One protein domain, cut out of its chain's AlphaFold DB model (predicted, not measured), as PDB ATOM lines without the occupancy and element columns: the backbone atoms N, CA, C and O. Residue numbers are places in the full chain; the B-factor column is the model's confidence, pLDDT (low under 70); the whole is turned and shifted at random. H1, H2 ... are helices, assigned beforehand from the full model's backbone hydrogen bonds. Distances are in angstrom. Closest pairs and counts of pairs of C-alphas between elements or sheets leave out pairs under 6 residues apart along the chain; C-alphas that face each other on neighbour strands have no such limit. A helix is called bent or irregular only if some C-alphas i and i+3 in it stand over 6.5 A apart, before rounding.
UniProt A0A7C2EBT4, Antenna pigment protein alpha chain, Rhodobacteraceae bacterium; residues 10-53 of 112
ATOM      1  N   VAL A  10      46.632 140.728 112.541       87.06
ATOM      2  CA  VAL A  10      46.834 140.424 111.118       87.06
ATOM      3  C   VAL A  10      46.210 139.071 110.802       87.06
ATOM      4  O   VAL A  10      46.517 138.077 111.452       87.06
ATOM      5  N   LYS A  11      45.344 139.000 109.782       89.06
ATOM      6  CA  LYS A  11      44.736 137.726 109.371       89.06
ATOM      7  C   LYS A  11      45.816 136.765 108.841       89.06
ATOM      8  O   LYS A  11      46.504 137.130 107.885       89.06
ATOM      9  N   PRO A  12      45.937 135.532 109.369       87.75
ATOM     10  CA  PRO A  12      46.997 134.597 108.981       87.75
ATOM     11  C   PRO A  12      46.943 134.193 107.508       87.75
ATOM     12  O   PRO A  12      47.981 134.088 106.862       87.75
ATOM     13  N   THR A  13      45.741 134.072 106.943       89.50
ATOM     14  CA  THR A  13      45.525 133.718 105.533       89.50
ATOM     15  C   THR A  13      46.102 134.736 104.548       89.50
ATOM     16  O   THR A  13      46.395 134.369 103.420       89.50
ATOM     17  N   VAL A  14      46.291 136.000 104.946       90.31
ATOM     18  CA  VAL A  14      46.881 137.038 104.078       90.31
ATOM     19  C   VAL A  14      48.289 137.405 104.541       90.31
ATOM     20  O   VAL A  14      49.183 137.567 103.716       90.31
ATOM     21  N   GLY A  15      48.522 137.475 105.854       89.38
ATOM     22  CA  GLY A  15      49.820 137.851 106.413       89.38
ATOM     23  C   GLY A  15      50.918 136.809 106.184       89.38
ATOM     24  O   GLY A  15      52.038 137.195 105.857       89.38
ATOM     25  N   ILE A  16      50.618 135.507 106.301       93.44
ATOM     26  CA  ILE A  16      51.623 134.453 106.068       93.44
ATOM     27  C   ILE A  16      52.029 134.410 104.589       93.44
ATOM     28  O   ILE A  16      53.230 134.494 104.322       93.44
ATOM     29  N   PRO A  17      51.097 134.348 103.613       92.81
ATOM     30  CA  PRO A  17      51.494 134.349 102.209       92.81
ATOM     31  C   PRO A  17      52.224 135.632 101.803       92.81
ATOM     32  O   PRO A  17      53.213 135.559 101.077       92.81
ATOM     33  N   LEU A  18      51.807 136.800 102.303       94.69
ATOM     34  CA  LEU A  18      52.484 138.064 102.004       94.69
ATOM     35  C   LEU A  18      53.914 138.105 102.568       94.69
ATOM     36  O   LEU A  18      54.833 138.568 101.899       94.69
ATOM     37  N   PHE A  19      54.127 137.579 103.774       93.75
ATOM     38  CA  PHE A  19      55.461 137.498 104.368       93.75
ATOM     39  C   PHE A  19      56.379 136.546 103.590       93.75
ATOM     40  O   PHE A  19      57.506 136.907 103.247       93.75
ATOM     41  N   LEU A  20      55.887 135.346 103.269       95.19
ATOM     42  CA  LEU A  20      56.670 134.351 102.534       95.19
ATOM     43  C   LEU A  20      56.994 134.818 101.111       95.19
ATOM     44  O   LEU A  20      58.113 134.618 100.643       95.19
ATOM     45  N   THR A  21      56.057 135.491 100.442       96.19
ATOM     46  CA  THR A  21      56.306 136.075  99.115       96.19
ATOM     47  C   THR A  21      57.281 137.246  99.181       96.19
ATOM     48  O   THR A  21      58.192 137.303  98.360       96.19
ATOM     49  N   GLY A  22      57.175 138.123 100.184       96.62
ATOM     50  CA  GLY A  22      58.145 139.198 100.405       96.62
ATOM     51  C   GLY A  22      59.573 138.669 100.566       96.62
ATOM     52  O   GLY A  22      60.492 139.135  99.890       96.62
ATOM     53  N   VAL A  23      59.752 137.631 101.389       96.25
ATOM     54  CA  VAL A  23      61.047 136.953 101.554       96.25
ATOM     55  C   VAL A  23      61.518 136.317 100.246       96.25
ATOM     56  O   VAL A  23      62.675 136.507  99.870       96.25
ATOM     57  N   ALA A  24      60.643 135.625  99.516       96.81
ATOM     58  CA  ALA A  24      61.005 134.996  98.247       96.81
ATOM     59  C   ALA A  24      61.493 136.024  97.210       96.81
ATOM     60  O   ALA A  24      62.553 135.842  96.611       96.81
ATOM     61  N   VAL A  25      60.768 137.137  97.055       97.19
ATOM     62  CA  VAL A  25      61.146 138.228  96.145       97.19
ATOM     63  C   VAL A  25      62.459 138.872  96.583       97.19
ATOM     64  O   VAL A  25      63.331 139.097  95.746       97.19
ATOM     65  N   SER A  26      62.650 139.113  97.886       96.88
ATOM     66  CA  SER A  26      63.908 139.679  98.388       96.88
ATOM     67  C   SER A  26      65.106 138.757  98.145       96.88
ATOM     68  O   SER A  26      66.162 139.228  97.727       96.88
ATOM     69  N   SER A  27      64.938 137.443  98.326       96.62
ATOM     70  CA  SER A  27      65.997 136.465  98.076       96.62
ATOM     71  C   SER A  27      66.378 136.475  96.602       96.62
ATOM     72  O   SER A  27      67.553 136.617  96.261       96.62
ATOM     73  N   PHE A  28      65.383 136.424  95.716       94.62
ATOM     74  CA  PHE A  28      65.617 136.473  94.279       94.62
ATOM     75  C   PHE A  28      66.315 137.772  93.848       94.62
ATOM     76  O   PHE A  28      67.268 137.726  93.074       94.62
ATOM     77  N   ALA A  29      65.912 138.921  94.398       95.19
ATOM     78  CA  ALA A  29      66.541 140.205  94.100       95.19
ATOM     79  C   ALA A  29      68.032 140.232  94.480       95.19
ATOM     80  O   ALA A  29      68.857 140.692  93.689       95.19
ATOM     81  N   VAL A  30      68.392 139.697  95.653       94.44
ATOM     82  CA  VAL A  30      69.800 139.595  96.073       94.44
ATOM     83  C   VAL A  30      70.584 138.676  95.139       94.44
ATOM     84  O   VAL A  30      71.695 139.025  94.746       94.44
ATOM     85  N   HIS A  31      70.010 137.547  94.719       92.12
ATOM     86  CA  HIS A  31      70.675 136.661  93.762       92.12
ATOM     87  C   HIS A  31      70.938 137.380  92.437       92.12
ATOM     88  O   HIS A  31      72.076 137.403  91.979       92.12
ATOM     89  N   VAL A  32      69.935 138.049  91.859       91.94
ATOM     90  CA  VAL A  32      70.110 138.823  90.617       91.94
ATOM     91  C   VAL A  32      71.186 139.904  90.777       91.94
ATOM     92  O   VAL A  32      72.010 140.086  89.882       91.94
ATOM     93  N   ALA A  33      71.236 140.582  91.926       89.69
ATOM     94  CA  ALA A  33      72.273 141.569  92.208       89.69
ATOM     95  C   ALA A  33      73.679 140.947  92.254       89.69
ATOM     96  O   ALA A  33      74.607 141.504  91.668       89.69
ATOM     97  N   VAL A  34      73.844 139.783  92.892       88.75
ATOM     98  CA  VAL A  34      75.126 139.058  92.931       88.75
ATOM     99  C   VAL A  34      75.530 138.600  91.532       88.75
ATOM    100  O   VAL A  34      76.683 138.795  91.152       88.75
ATOM    101  N   LEU A  35      74.597 138.079  90.734       85.44
ATOM    102  CA  LEU A  35      74.859 137.707  89.341       85.44
ATOM    103  C   LEU A  35      75.320 138.902  88.493       85.44
ATOM    104  O   LEU A  35      76.211 138.753  87.664       85.44
ATOM    105  N   GLY A  36      74.724 140.079  88.693       84.31
ATOM    106  CA  GLY A  36      75.072 141.286  87.937       84.31
ATOM    107  C   GLY A  36      76.344 141.994  88.415       84.31
ATOM    108  O   GLY A  36      76.965 142.719  87.642       84.31
ATOM    109  N   LYS A  37      76.739 141.813  89.682       81.56
ATOM    110  CA  LYS A  37      77.918 142.461  90.288       81.56
ATOM    111  C   LYS A  37      79.148 141.558  90.360       81.56
ATOM    112  O   LYS A  37      80.241 142.074  90.565       81.56
ATOM    113  N   THR A  38      78.991 140.239  90.241       74.50
ATOM    114  CA  THR A  38      80.083 139.281  90.453       74.50
ATOM    115  C   THR A  38      80.219 138.311  89.284       74.50
ATOM    116  O   THR A  38      79.250 137.768  88.764       74.50
ATOM    117  N   ASN A  39      81.458 138.089  88.863       74.94
ATOM    118  CA  ASN A  39      81.796 137.266  87.706       74.94
ATOM    119  C   ASN A  39      81.912 135.770  88.046       74.94
ATOM    120  O   ASN A  39      81.711 134.941  87.163       74.94
ATOM    121  N   TRP A  40      82.204 135.394  89.295       78.19
ATOM    122  CA  TRP A  40      82.426 133.989  89.673       78.19
ATOM    123  C   TRP A  40      81.214 133.091  89.380       78.19
ATOM    124  O   TRP A  40      81.387 131.973  88.903       78.19
ATOM    125  N   TYR A  41      79.990 133.584  89.594       73.31
ATOM    126  CA  TYR A  41      78.779 132.786  89.386       73.31
ATOM    127  C   TYR A  41      78.478 132.576  87.896       73.31
ATOM    128  O   TYR A  41      78.115 131.480  87.476       73.31
ATOM    129  N   SER A  42      78.690 133.606  87.071       73.69
ATOM    130  CA  SER A  42      78.569 133.481  85.614       73.69
ATOM    131  C   SER A  42      79.633 132.536  85.044       73.69
ATOM    132  O   SER A  42      79.306 131.669  84.236       73.69
ATOM    133  N   ASN A  43      80.875 132.623  85.530       72.56
ATOM    134  CA  ASN A  43      81.947 131.704  85.138       72.56
ATOM    135  C   ASN A  43      81.657 130.252  85.563       72.56
ATOM    136  O   ASN A  43      81.896 129.335  84.778       72.56
ATOM    137  N   TYR A  44      81.064 130.040  86.747       76.06
ATOM    138  CA  TYR A  44      80.619 128.718  87.207       76.06
ATOM    139  C   TYR A  44      79.588 128.087  86.256       76.06
ATOM    140  O   TYR A  44      79.733 126.925  85.884       76.06
ATOM    141  N   LEU A  45      78.583 128.851  85.812       77.12
ATOM    142  CA  LEU A  45      77.539 128.346  84.909       77.12
ATOM    143  C   LEU A  45      78.037 128.069  83.483       77.12
ATOM    144  O   LEU A  45      77.533 127.160  82.828       77.12
ATOM    145  N   VAL A  46      79.012 128.839  82.996       80.12
ATOM    146  CA  VAL A  46      79.604 128.662  81.657       80.12
ATOM    147  C   VAL A  46      80.633 127.516  81.637       80.12
ATOM    148  O   VAL A  46      81.059 127.086  80.568       80.12
ATOM    149  N   GLY A  47      81.025 126.979  82.798       67.94
ATOM    150  CA  GLY A  47      81.984 125.872  82.893       67.94
ATOM    151  C   GLY A  47      83.418 126.265  82.524       67.94
ATOM    152  O   GLY A  47      84.284 125.404  82.382       67.94
ATOM    153  N   THR A  48      83.690 127.563  82.391       59.75
ATOM    154  CA  THR A  48      85.050 128.088  82.321       59.75
ATOM    155  C   THR A  48      85.539 128.242  83.754       59.75
ATOM    156  O   THR A  48      85.088 129.112  84.498       59.75
ATOM    157  N   LEU A  49      86.474 127.381  84.155       59.53
ATOM    158  CA  LEU A  49      87.350 127.627  85.298       59.53
ATOM    159  C   LEU A  49      88.222 128.834  84.929       59.53
ATOM    160  O   LEU A  49      89.339 128.682  84.440       59.53
ATOM    161  N   GLY A  50      87.644 130.031  85.023       57.44
ATOM    162  CA  GLY A  50      88.253 131.260  84.546       57.44
ATOM    163  C   GLY A  50      89.578 131.494  85.247       57.44
ATOM    164  O   GLY A  50      89.625 131.667  86.461       57.44
ATOM    165  N   THR A  51      90.643 131.543  84.452       56.22
ATOM    166  CA  THR A  51      91.798 132.404  84.684       56.22
ATOM    167  C   THR A  51      91.296 133.750  85.198       56.22
ATOM    168  O   THR A  51      90.751 134.568  84.456       56.22
ATOM    169  N   TYR A  52      91.401 133.940  86.509       53.41
ATOM    170  CA  TYR A  52      90.912 135.119  87.202       53.41
ATOM    171  C   TYR A  52      91.714 136.338  86.735       53.41
ATOM    172  O   TYR A  52      92.780 136.635  87.267       53.41
ATOM    173  N   THR A  53      91.211 137.076  85.747       49.03
ATOM    174  CA  THR A  53      91.623 138.469  85.569       49.03
ATOM    175  C   THR A  53      90.885 139.268  86.631       49.03
ATOM    176  O   THR A  53      89.728 139.662  86.477       49.03
TER     177      THR A  53
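This is residues 10 to 53 of the 112 residues of the protein "Antenna pigment protein alpha chain" of Rhodobacteraceae bacterium (UniProt A0A7C2EBT4). The model is one long, nearly bare helix, H1, with a short helix, H2, turned off sharply at its end, so that the two make an L with a very long and a short arm. After H2 the last residues, 47 to 53, form a tail with no named element that folds back on the far side of H2 from H1. The printed part has 44 residues with two named helices, H1 then H2 along the chain, and no named strand; its class is all helix. It is extended, with a radius of gyration of the C-alphas of 16.8 A, and its C-alphas span 53 by 16 by 8 A, a rod whose length is made mostly by H1.

Residues 10 to 30, of which 12 to 30 belong to H1, residues 12 to 37, stand free. A tight link of one residue, Thr 38, joins H1 to H2, residues 39 to 46. The two helices are close but not clearly touching, with 2 pairs of C-alphas within 8 A; the closest C-alphas are those of Leu 35 and Tyr 41, 6.3 A apart. Their lines are about perpendicular, at 86 degrees, and their centres are 22.7 A apart. In H2 every O i to N i+4 pair is within hydrogen-bond range, and in H1 21 of 22 are.

H1 runs from Pro 12, C-alpha at (46.997, 134.597, 108.981), to Lys 37, C-alpha at (77.918, 142.461, 90.288), 37.0 A from first to last C-alpha. It is neither bent nor irregular, but only just: C-alphas 13 and 16 are 6.2 A apart. H2 runs from Asn 39 to Val 46, 10.7 A, and ends with its C-alpha at (79.604, 128.662, 81.657).

The two C-alphas farthest apart are those of Lys 11 and Thr 51, at 53.4 A. The printed part has no cut, and its one link between named elements is tight. The mean pLDDT of the printed part is 83.2; residues 47 to 53 are under 70.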